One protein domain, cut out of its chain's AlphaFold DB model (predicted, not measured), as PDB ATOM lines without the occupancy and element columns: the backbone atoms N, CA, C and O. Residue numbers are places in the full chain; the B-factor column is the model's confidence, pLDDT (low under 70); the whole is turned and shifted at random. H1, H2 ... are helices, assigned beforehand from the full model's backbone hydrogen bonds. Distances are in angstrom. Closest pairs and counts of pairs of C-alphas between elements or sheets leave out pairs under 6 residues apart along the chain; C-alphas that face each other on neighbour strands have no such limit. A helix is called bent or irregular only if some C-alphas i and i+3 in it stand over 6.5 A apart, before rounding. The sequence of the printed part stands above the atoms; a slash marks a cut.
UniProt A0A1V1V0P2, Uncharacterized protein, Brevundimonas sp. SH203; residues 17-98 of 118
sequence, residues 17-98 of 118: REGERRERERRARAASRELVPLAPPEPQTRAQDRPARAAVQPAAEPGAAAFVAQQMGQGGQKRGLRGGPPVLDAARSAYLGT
ATOM      1  N   ARG A  17      41.856  11.441  99.045       72.75
ATOM      2  CA  ARG A  17      43.171  12.095  99.049       72.75
ATOM      3  C   ARG A  17      43.087  13.605  98.800       72.75
ATOM      4  O   ARG A  17      43.819  14.372  99.424       72.75
ATOM      5  N   GLU A  18      42.202  14.046  97.915       76.19
ATOM      6  CA  GLU A  18      42.010  15.469  97.645       76.19
ATOM      7  C   GLU A  18      41.267  16.166  98.793       76.19
ATOM      8  O   GLU A  18      41.635  17.273  99.196       76.19
ATOM      9  N   GLY A  19      40.283  15.481  99.387       79.62
ATOM     10  CA  GLY A  19      39.594  15.940 100.594       79.62
ATOM     11  C   GLY A  19      40.561  16.206 101.752       79.62
ATOM     12  O   GLY A  19      40.538  17.291 102.337       79.62
ATOM     13  N   GLU A  20      41.468  15.262 102.020       81.50
ATOM     14  CA  GLU A  20      42.490  15.381 103.070       81.50
ATOM     15  C   GLU A  20      43.475  16.531 102.812       81.50
ATOM     16  O   GLU A  20      43.822  17.274 103.737       81.50
ATOM     17  N   ARG A  21      43.901  16.728 101.554       83.50
ATOM     18  CA  ARG A  21      44.790  17.838 101.176       83.50
ATOM     19  C   ARG A  21      44.132  19.192 101.453       83.50
ATOM     20  O   ARG A  21      44.731  20.036 102.119       83.50
ATOM     21  N   ARG A  22      42.882  19.373 101.010       79.19
ATOM     22  CA  ARG A  22      42.109  20.610 101.233       79.19
ATOM     23  C   ARG A  22      41.821  20.854 102.716       79.19
ATOM     24  O   ARG A  22      41.703  21.999 103.148       79.19
ATOM     25  N   GLU A  23      41.657  19.801 103.511       81.06
ATOM     26  CA  GLU A  23      41.440  19.935 104.953       81.06
ATOM     27  C   GLU A  23      42.717  20.366 105.690       81.06
ATOM     28  O   GLU A  23      42.668  21.258 106.539       81.06
ATOM     29  N   ARG A  24      43.877  19.801 105.325       82.00
ATOM     30  CA  ARG A  24      45.183  20.241 105.849       82.00
ATOM     31  C   ARG A  24      45.466  21.702 105.520       82.00
ATOM     32  O   ARG A  24      45.867  22.449 106.407       82.00
ATOM     33  N   GLU A  25      45.191  22.120 104.289       82.06
ATOM     34  CA  GLU A  25      45.348  23.513 103.861       82.06
ATOM     35  C   GLU A  25      44.433  24.463 104.651       82.06
ATOM     36  O   GLU A  25      44.873  25.511 105.130       82.06
ATOM     37  N   ARG A  26      43.174  24.064 104.886       78.31
ATOM     38  CA  ARG A  26      42.238  24.830 105.724       78.31
ATOM     39  C   ARG A  26      42.714  24.963 107.169       78.31
ATOM     40  O   ARG A  26      42.630  26.060 107.717       78.31
ATOM     41  N   ARG A  27      43.243  23.893 107.777       76.88
ATOM     42  CA  ARG A  27      43.804  23.960 109.141       76.88
ATOM     43  C   ARG A  27      45.050  24.839 109.212       76.88
ATOM     44  O   ARG A  27      45.152  25.635 110.137       76.88
ATOM     45  N   ALA A  28      45.949  24.753 108.232       74.75
ATOM     46  CA  ALA A  28      47.134  25.611 108.172       74.75
ATOM     47  C   ALA A  28      46.752  27.100 108.096       74.75
ATOM     48  O   ALA A  28      47.296  27.925 108.825       74.75
ATOM     49  N   ARG A  29      45.736  27.435 107.288       70.62
ATOM     50  CA  ARG A  29      45.213  28.805 107.175       70.62
ATOM     51  C   ARG A  29      44.470  29.280 108.431       70.62
ATOM     52  O   ARG A  29      44.490  30.470 108.745       70.62
ATOM     53  N   ALA A  30      43.817  28.373 109.156       65.31
ATOM     54  CA  ALA A  30      43.194  28.682 110.441       65.31
ATOM     55  C   ALA A  30      44.243  28.943 111.538       65.31
ATOM     56  O   ALA A  30      44.067  29.869 112.322       65.31
ATOM     57  N   ALA A  31      45.353  28.197 111.544       65.25
ATOM     58  CA  ALA A  31      46.454  28.379 112.493       65.25
ATOM     59  C   ALA A  31      47.217  29.705 112.303       65.25
ATOM     60  O   ALA A  31      47.794  30.214 113.255       65.25
ATOM     61  N   SER A  32      47.189  30.294 111.101       64.44
ATOM     62  CA  SER A  32      47.793  31.609 110.824       64.44
ATOM     63  C   SER A  32      46.970  32.820 111.296       64.44
ATOM     64  O   SER A  32      47.386  33.956 111.079       64.44
ATOM     65  N   ARG A  33      45.794  32.617 111.906       71.44
ATOM     66  CA  ARG A  33      45.013  33.703 112.518       71.44
ATOM     67  C   ARG A  33      45.285  33.745 114.015       71.44
ATOM     68  O   ARG A  33      44.777  32.916 114.762       71.44
ATOM     69  N   GLU A  34      46.071  34.729 114.428       76.62
ATOM     70  CA  GLU A  34      46.287  35.044 115.837       76.62
ATOM     71  C   GLU A  34      44.946  35.416 116.494       76.62
ATOM     72  O   GLU A  34      44.181  36.235 115.975       76.62
ATOM     73  N   LEU A  35      44.613  34.743 117.598       75.31
ATOM     74  CA  LEU A  35      43.389  34.999 118.351       75.31
ATOM     75  C   LEU A  35      43.573  36.284 119.161       75.31
ATOM     76  O   LEU A  35      44.395  36.327 120.071       75.31
ATOM     77  N   VAL A  36      42.788  37.319 118.855       78.94
ATOM     78  CA  VAL A  36      42.733  38.530 119.683       78.94
ATOM     79  C   VAL A  36      41.906  38.218 120.935       78.94
ATOM     80  O   VAL A  36      40.752  37.798 120.792       78.94
ATOM     81  N   PRO A  37      42.444  38.413 122.153       76.31
ATOM     82  CA  PRO A  37      41.677  38.243 123.379       76.31
ATOM     83  C   PRO A  37      40.493  39.215 123.395       76.31
ATOM     84  O   PRO A  37      40.676  40.432 123.396       76.31
ATOM     85  N   LEU A  38      39.272  38.681 123.395       76.25
ATOM     86  CA  LEU A  38      38.067  39.469 123.624       76.25
ATOM     87  C   LEU A  38      37.872  39.599 125.138       76.25
ATOM     88  O   LEU A  38      37.839  38.587 125.839       76.25
ATOM     89  N   ALA A  39      37.755  40.830 125.639       78.19
ATOM     90  CA  ALA A  39      37.432  41.061 127.043       78.19
ATOM     91  C   ALA A  39      36.092  40.381 127.394       78.19
ATOM     92  O   ALA A  39      35.158  40.429 126.583       78.19
ATOM     93  N   PRO A  40      35.984  39.724 128.563       77.44
ATOM     94  CA  PRO A  40      34.744  39.082 128.970       77.44
ATOM     95  C   PRO A  40      33.634  40.135 129.096       77.44
ATOM     96  O   PRO A  40      33.883  41.218 129.627       77.44
ATOM     97  N   PRO A  41      32.415  39.852 128.602       70.69
ATOM     98  CA  PRO A  41      31.296  40.759 128.793       70.69
ATOM     99  C   PRO A  41      30.991  40.889 130.288       70.69
ATOM    100  O   PRO A  41      30.913  39.884 130.998       70.69
ATOM    101  N   GLU A  42      30.799  42.129 130.740       68.88
ATOM    102  CA  GLU A  42      30.314  42.448 132.083       68.88
ATOM    103  C   GLU A  42      29.073  41.601 132.409       68.88
ATOM    104  O   GLU A  42      28.161  41.503 131.571       68.88
ATOM    105  N   PRO A  43      29.006  40.971 133.597       59.31
ATOM    106  CA  PRO A  43      27.873  40.148 133.972       59.31
ATOM    107  C   PRO A  43      26.653  41.047 134.170       59.31
ATOM    108  O   PRO A  43      26.425  41.613 135.236       59.31
ATOM    109  N   GLN A  44      25.824  41.155 133.133       58.53
ATOM    110  CA  GLN A  44      24.452  41.610 133.296       58.53
ATOM    111  C   GLN A  44      23.788  40.618 134.248       58.53
ATOM    112  O   GLN A  44      23.625  39.445 133.908       58.53
ATOM    113  N   THR A  45      23.458  41.072 135.457       54.97
ATOM    114  CA  THR A  45      22.713  40.316 136.465       54.97
ATOM    115  C   THR A  45      21.381  39.874 135.871       54.97
ATOM    116  O   THR A  45      20.374  40.579 135.928       54.97
ATOM    117  N   ARG A  46      21.389  38.699 135.244       56.97
ATOM    118  CA  ARG A  46      20.202  38.023 134.753       56.97
ATOM    119  C   ARG A  46      19.516  37.448 135.980       56.97
ATOM    120  O   ARG A  46      20.116  36.668 136.716       56.97
ATOM    121  N   ALA A  47      18.292  37.903 136.227       58.50
ATOM    122  CA  ALA A  47      17.446  37.364 137.280       58.50
ATOM    123  C   ALA A  47      17.471  35.830 137.217       58.50
ATOM    124  O   ALA A  47      17.315  35.239 136.148       58.50
ATOM    125  N   GLN A  48      17.753  35.242 138.374       56.62
ATOM    126  CA  GLN A  48      18.108  33.847 138.576       56.62
ATOM    127  C   GLN A  48      17.090  32.867 137.988       56.62
ATOM    128  O   GLN A  48      15.877  33.100 137.971       56.62
ATOM    129  N   ASP A  49      17.643  31.745 137.540       58.00
ATOM    130  CA  ASP A  49      16.998  30.626 136.881       58.00
ATOM    131  C   ASP A  49      15.860  30.024 137.714       58.00
ATOM    132  O   ASP A  49      16.073  29.361 138.730       58.00
ATOM    133  N   ARG A  50      14.627  30.156 137.224       64.62
ATOM    134  CA  ARG A  50      13.642  29.089 137.425       64.62
ATOM    135  C   ARG A  50      13.804  28.110 136.266       64.62
ATOM    136  O   ARG A  50      13.746  28.567 135.121       64.62
ATOM    137  N   PRO A  51      13.974  26.795 136.506       68.75
ATOM    138  CA  PRO A  51      13.943  25.837 135.413       68.75
ATOM    139  C   PRO A  51      12.595  25.980 134.708       68.75
ATOM    140  O   PRO A  51      11.533  25.867 135.329       68.75
ATOM    141  N   ALA A  52      12.639  26.307 133.417       69.81
ATOM    142  CA  ALA A  52      11.441  26.421 132.608       69.81
ATOM    143  C   ALA A  52      10.699  25.079 132.663       69.81
ATOM    144  O   ALA A  52      11.273  24.027 132.376       69.81
ATOM    145  N   ARG A  53       9.428  25.105 133.075       75.69
ATOM    146  CA  ARG A  53       8.594  23.902 133.098       75.69
ATOM    147  C   ARG A  53       8.498  23.363 131.671       75.69
ATOM    148  O   ARG A  53       8.200  24.126 130.753       75.69
ATOM    149  N   ALA A  54       8.759  22.067 131.496       72.06
ATOM    150  CA  ALA A  54       8.654  21.422 130.193       72.06
ATOM    151  C   ALA A  54       7.251  21.650 129.608       72.06
ATOM    152  O   ALA A  54       6.245  21.455 130.297       72.06
ATOM    153  N   ALA A  55       7.195  22.090 128.351       70.19
ATOM    154  CA  ALA A  55       5.939  22.230 127.632       70.19
ATOM    155  C   ALA A  55       5.287  20.848 127.479       70.19
ATOM    156  O   ALA A  55       5.963  19.870 127.155       70.19
ATOM    157  N   VAL A  56       3.976  20.767 127.719       72.81
ATOM    158  CA  VAL A  56       3.196  19.557 127.438       72.81
ATOM    159  C   VAL A  56       3.215  19.355 125.928       72.81
ATOM    160  O   VAL A  56       2.644  20.159 125.195       72.81
ATOM    161  N   GLN A  57       3.902  18.310 125.466       64.81
ATOM    162  CA  GLN A  57       3.878  17.946 124.056       64.81
ATOM    163  C   GLN A  57       2.584  17.175 123.783       64.81
ATOM    164  O   GLN A  57       2.352  16.157 124.442       64.81
ATOM    165  N   PRO A  58       1.724  17.638 122.857       64.25
ATOM    166  CA  PRO A  58       0.571  16.853 122.443       64.25
ATOM    167  C   PRO A  58       1.052  15.528 121.840       64.25
ATOM    168  O   PRO A  58       2.123  15.472 121.226       64.25
ATOM    169  N   ALA A  59       0.281  14.458 122.044       67.69
ATOM    170  CA  ALA A  59       0.575  13.156 121.456       67.69
ATOM    171  C   ALA A  59       0.779  13.313 119.942       67.69
ATOM    172  O   ALA A  59       0.034  14.036 119.280       67.69
ATOM    173  N   ALA A  60       1.826  12.686 119.406       63.53
ATOM    174  CA  ALA A  60       2.117  12.758 117.984       63.53
ATOM    175  C   ALA A  60       1.005  12.029 117.219       63.53
ATOM    176  O   ALA A  60       1.005  10.803 117.136       63.53
ATOM    177  N   GLU A  61       0.052  12.796 116.691       72.38
ATOM    178  CA  GLU A  61      -1.014  12.278 115.841       72.38
ATOM    179  C   GLU A  61      -0.406  11.483 114.672       72.38
ATOM    180  O   GLU A  61       0.557  11.953 114.040       72.38
ATOM    181  N   PRO A  62      -0.926  10.282 114.359       64.81
ATOM    182  CA  PRO A  62      -0.444   9.493 113.235       64.81
ATOM    183  C   PRO A  62      -0.654  10.290 111.942       64.81
ATOM    184  O   PRO A  62      -1.773  10.505 111.490       64.81
ATOM    185  N   GLY A  63       0.447  10.773 111.361       69.81
ATOM    186  CA  GLY A  63       0.441  11.637 110.177       69.81
ATOM    187  C   GLY A  63       1.010  13.038 110.404       69.81
ATOM    188  O   GLY A  63       1.363  13.696 109.426       69.81
ATOM    189  N   ALA A  64       1.219  13.472 111.653       72.00
ATOM    190  CA  ALA A  64       1.841  14.765 111.955       72.00
ATOM    191  C   ALA A  64       3.243  14.883 111.331       72.00
ATOM    192  O   ALA A  64       3.571  15.892 110.713       72.00
ATOM    193  N   ALA A  65       4.047  13.816 111.400       72.81
ATOM    194  CA  ALA A  65       5.372  13.778 110.782       72.81
ATOM    195  C   ALA A  65       5.315  13.875 109.245       72.81
ATOM    196  O   ALA A  65       6.120  14.585 108.645       72.81
ATOM    197  N   ALA A  66       4.348  13.209 108.607       77.44
ATOM    198  CA  ALA A  66       4.168  13.241 107.155       77.44
ATOM    199  C   ALA A  66       3.656  14.610 106.672       77.44
ATOM    200  O   ALA A  66       4.136  15.132 105.669       77.44
ATOM    201  N   PHE A  67       2.741  15.226 107.420       72.75
ATOM    202  CA  PHE A  67       2.242  16.576 107.160       72.75
ATOM    203  C   PHE A  67       3.347  17.632 107.301       72.75
ATOM    204  O   PHE A  67       3.509  18.484 106.427       72.75
ATOM    205  N   VAL A  68       4.162  17.537 108.357       73.94
ATOM    206  CA  VAL A  68       5.318  18.421 108.567       73.94
ATOM    207  C   VAL A  68       6.359  18.219 107.464       73.94
ATOM    208  O   VAL A  68       6.855  19.199 106.913       73.94
ATOM    209  N   ALA A  69       6.649  16.977 107.068       73.62
ATOM    210  CA  ALA A  69       7.554  16.689 105.956       73.62
ATOM    211  C   ALA A  69       7.043  17.258 104.620       73.62
ATOM    212  O   ALA A  69       7.822  17.870 103.889       73.62
ATOM    213  N   GLN A  70       5.744  17.135 104.326       73.75
ATOM    214  CA  GLN A  70       5.123  17.728 103.138       73.75
ATOM    215  C   GLN A  70       5.229  19.256 103.163       73.75
ATOM    216  O   GLN A  70       5.597  19.867 102.163       73.75
ATOM    217  N   GLN A  71       4.956  19.881 104.309       68.06
ATOM    218  CA  GLN A  71       5.055  21.329 104.469       68.06
ATOM    219  C   GLN A  71       6.501  21.833 104.331       68.06
ATOM    220  O   GLN A  71       6.722  22.886 103.737       68.06
ATOM    221  N   MET A  72       7.486  21.066 104.811       62.78
ATOM    222  CA  MET A  72       8.911  21.360 104.618       62.78
ATOM    223  C   MET A  72       9.391  21.103 103.178       62.78
ATOM    224  O   MET A  72      10.301  21.786 102.713       62.78
ATOM    225  N   GLY A  73       8.794  20.136 102.469       68.38
ATOM    226  CA  GLY A  73       9.108  19.787 101.077       68.38
ATOM    227  C   GLY A  73       8.441  20.691 100.032       68.38
ATOM    228  O   GLY A  73       8.905  20.776  98.895       68.38
ATOM    229  N   GLN A  74       7.380  21.410 100.408       72.62
ATOM    230  CA  GLN A  74       6.793  22.472  99.596       72.62
ATOM    231  C   GLN A  74       7.758  23.667  99.616       72.62
ATOM    232  O   GLN A  74       7.795  24.434 100.575       72.62
ATOM    233  N   GLY A  75       8.570  23.813  98.563       57.31
ATOM    234  CA  GLY A  75       9.588  24.861  98.382       57.31
ATOM    235  C   GLY A  75       9.036  26.290  98.257       57.31
ATOM    236  O   GLY A  75       9.348  26.999  97.304       57.31
ATOM    237  N   GLY A  76       8.205  26.713  99.209       57.75
ATOM    238  CA  GLY A  76       7.552  28.018  99.286       57.75
ATOM    239  C   GLY A  76       7.835  28.778 100.584       57.75
ATOM    240  O   GLY A  76       7.736  30.005 100.582       57.75
ATOM    241  N   GLN A  77       8.273  28.112 101.663       58.34
ATOM    242  CA  GLN A  77       8.877  28.801 102.813       58.34
ATOM    243  C   GLN A  77      10.304  29.205 102.442       58.34
ATOM    244  O   GLN A  77      11.301  28.568 102.782       58.34
ATOM    245  N   LYS A  78      10.375  30.249 101.617       58.53
ATOM    246  CA  LYS A  78      11.613  30.835 101.129       58.53
ATOM    247  C   LYS A  78      12.469  31.206 102.332       58.53
ATOM    248  O   LYS A  78      12.061  32.000 103.173       58.53
ATOM    249  N   ARG A  79      13.678  30.642 102.362       63.06
ATOM    250  CA  ARG A  79      14.805  31.098 103.178       63.06
ATOM    251  C   ARG A  79      14.969  32.599 102.921       63.06
ATOM    252  O   ARG A  79      15.541  33.006 101.917       63.06
ATOM    253  N   GLY A  80      14.384  33.406 103.787       65.06
ATOM    254  CA  GLY A  80      14.376  34.858 103.735       65.06
ATOM    255  C   GLY A  80      14.338  35.386 105.159       65.06
ATOM    256  O   GLY A  80      13.966  34.663 106.086       65.06
ATOM    257  N   LEU A  81      14.766  36.632 105.357       62.72
ATOM    258  CA  LEU A  81      14.622  37.300 106.648       62.72
ATOM    259  C   LEU A  81      13.162  37.203 107.113       62.72
ATOM    260  O   LEU A  81      12.247  37.298 106.297       62.72
ATOM    261  N   ARG A  82      12.949  37.019 108.423       69.69
ATOM    262  CA  ARG A  82      11.645  36.709 109.047       69.69
ATOM    263  C   ARG A  82      10.505  37.683 108.678       69.69
ATOM    264  O   ARG A  82       9.352  37.343 108.898       69.69
ATOM    265  N   GLY A  83      10.807  38.854 108.104       72.81
ATOM    266  CA  GLY A  83       9.822  39.828 107.610       72.81
ATOM    267  C   GLY A  83       9.611  39.879 106.088       72.81
ATOM    268  O   GLY A  83       9.003  40.826 105.601       72.81
ATOM    269  N   GLY A  84      10.083  38.889 105.325       81.62
ATOM    270  CA  GLY A  84       9.736  38.728 103.909       81.62
ATOM    271  C   GLY A  84      10.351  39.775 102.962       81.62
ATOM    272  O   GLY A  84      11.353  40.408 103.307       81.62
ATOM    273  N   PRO A  85       9.780  39.948 101.751       78.12
ATOM    274  CA  PRO A  85      10.281  40.886 100.740       78.12
ATOM    275  C   PRO A  85      10.509  42.321 101.244       78.12
ATOM    276  O   PRO A  85      11.586  42.844 100.979       78.12
ATOM    277  N   PRO A  86       9.622  42.929 102.064       81.50
ATOM    278  CA  PRO A  86       9.847  44.281 102.583       81.50
ATOM    279  C   PRO A  86      11.124  44.419 103.420       81.50
ATOM    280  O   PRO A  86      11.815  45.430 103.335       81.50
ATOM    281  N   VAL A  87      11.478  43.397 104.209       81.06
ATOM    282  CA  VAL A  87      12.721  43.408 104.998       81.06
ATOM    283  C   VAL A  87      13.945  43.204 104.111       81.06
ATOM    284  O   VAL A  87      14.989  43.799 104.363       81.06
ATOM    285  N   LEU A  88      13.827  42.397 103.055       80.06
ATOM    286  CA  LEU A  88      14.898  42.239 102.071       80.06
ATOM    287  C   LEU A  88      15.137  43.533 101.284       80.06
ATOM    288  O   LEU A  88      16.291  43.899 101.059       80.06
ATOM    289  N   ASP A  89      14.071  44.239 100.915       81.00
ATOM    290  CA  ASP A  89      14.149  45.513 100.202       81.00
ATOM    291  C   ASP A  89      14.693  46.626 101.103       81.00
ATOM    292  O   ASP A  89      15.576  47.367 100.677       81.00
ATOM    293  N   ALA A  90      14.267  46.685 102.370       84.31
ATOM    294  CA  ALA A  90      14.813  47.610 103.364       84.31
ATOM    295  C   ALA A  90      16.299  47.341 103.661       84.31
ATOM    296  O   ALA A  90      17.098  48.269 103.748       84.31
ATOM    297  N   ALA A  91      16.703  46.073 103.775       82.31
ATOM    298  CA  ALA A  91      18.110  45.719 103.946       82.31
ATOM    299  C   ALA A  91      18.938  46.099 102.709       82.31
ATOM    300  O   ALA A  91      20.057  46.593 102.838       82.31
ATOM    301  N   ARG A  92      18.387  45.906 101.505       79.69
ATOM    302  CA  ARG A  92      19.038  46.293 100.249       79.69
ATOM    303  C   ARG A  92      19.170  47.807 100.118       79.69
ATOM    304  O   ARG A  92      20.234  48.268  99.713       79.69
ATOM    305  N   SER A  93      18.130  48.570 100.442       81.75
ATOM    306  CA  SER A  93      18.166  50.033 100.381       81.75
ATOM    307  C   SER A  93      19.098  50.612 101.439       81.75
ATOM    308  O   SER A  93      19.900  51.476 101.111       81.75
ATOM    309  N   ALA A  94      19.084  50.078 102.664       83.31
ATOM    310  CA  ALA A  94      20.032  50.453 103.707       83.31
ATOM    311  C   ALA A  94      21.470  50.127 103.299       83.31
ATOM    312  O   ALA A  94      22.352  50.957 103.471       83.31
ATOM    313  N   TYR A  95      21.707  48.955 102.697       73.88
ATOM    314  CA  TYR A  95      22.999  48.638 102.106       73.88
ATOM    315  C   TYR A  95      23.335  49.719 101.067       73.88
ATOM    316  O   TYR A  95      24.287  50.457 101.266       73.88
ATOM    317  N   LEU A  96      22.596  49.862  99.971       77.88
ATOM    318  CA  LEU A  96      22.989  50.750  98.866       77.88
ATOM    319  C   LEU A  96      22.959  52.258  99.192       77.88
ATOM    320  O   LEU A  96      23.599  53.027  98.481       77.88
ATOM    321  N   GLY A  97      22.229  52.674 100.227       71.81
ATOM    322  CA  GLY A  97      22.068  54.069 100.636       71.81
ATOM    323  C   GLY A  97      23.103  54.574 101.643       71.81
ATOM    324  O   GLY A  97      23.200  55.782 101.831       71.81
ATOM    325  N   THR A  98      23.881  53.697 102.288       70.12
ATOM    326  CA  THR A  98      24.982  54.137 103.162       70.12
ATOM    327  C   THR A  98      26.104  54.762 102.343       70.12
ATOM    328  O   THR A  98      26.500  54.207 101.315       70.12
TER     329      THR A  98
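What this domain is: This is residues 17 to 98 of the 118 residues of an uncharacterized protein of Brevundimonas sp. SH203 (UniProt A0A1V1V0P2). Three separate helices are strung along one wide, open arc of chain with no packed core: H1 is at one end, the long unnamed stretch 32 to 63 sweeps round an empty middle to H2 on the far side, and H3 follows after a shorter link. No helix packs on another. The printed part has 82 residues with three named helices, in the order H1, H2, H3, and no named strand; the class is all helix, though under half of the residues, 39 of 82, are in named elements. The whole is extended, with a radius of gyration of the C-alphas of 23.3 A, and it spans 53 by 45 by 44 A along its three main axes.

Where its parts are: Find C-alpha 17 at (43.171, 12.095, 99.049); there H1 begins, residues 17 to 31, the longest helix by residues, and it runs 21.4 A from first to last C-alpha. Read on through residues 32 to 63, which hold no named element, passing C-alpha 45 at (22.713, 40.316, 136.465). At C-alpha 64, at (1.841, 14.765, 111.955), H2 begins; it holds residues 64 to 73 and is 14.0 A long from first to last C-alpha. After ten more residues you reach H3, residues 84 to 97, which runs 20.0 A and ends with C-alpha 97 at (22.068, 54.069, 100.636).

How they stand to each other: Start at H1: it is apart from H2 and from H3, with no C-alpha of either within 8 A of its own. H2 and H3 are apart too, by the same measure. Look along residues 17 to 79, which include H1 and H2: this stretch stands free, with no C-alpha 8 or more residues away along the chain within 10 A. Residues 82 to 87, of which 84 to 87 belong to H3, stand free as well, and so do residues 92 to 98, of which 92 to 97 belong to H3. Within H1, H2 and H3 you will find every backbone O i to N i+4 pair within hydrogen-bond range. No helix is bent or irregular.

The domain as a whole: The two C-alphas farthest apart are those of Glu 34 and Pro 62, at 53.3 A, and the C-alphas of Arg 17 and Thr 98, the first and last printed, are 46.0 A apart. The printed part has no cut. The link from H1 to H2 is long, with 32 residues whose C-alphas lie 22 to 30 A from the mean of the C-alphas; the link from H2 to H3, 10 residues, is short. Read the B-factor column for the model's confidence: the mean pLDDT of the printed part is 71.6, and 31 residues are under 70, among them residues 42 to 52 and 75 to 82.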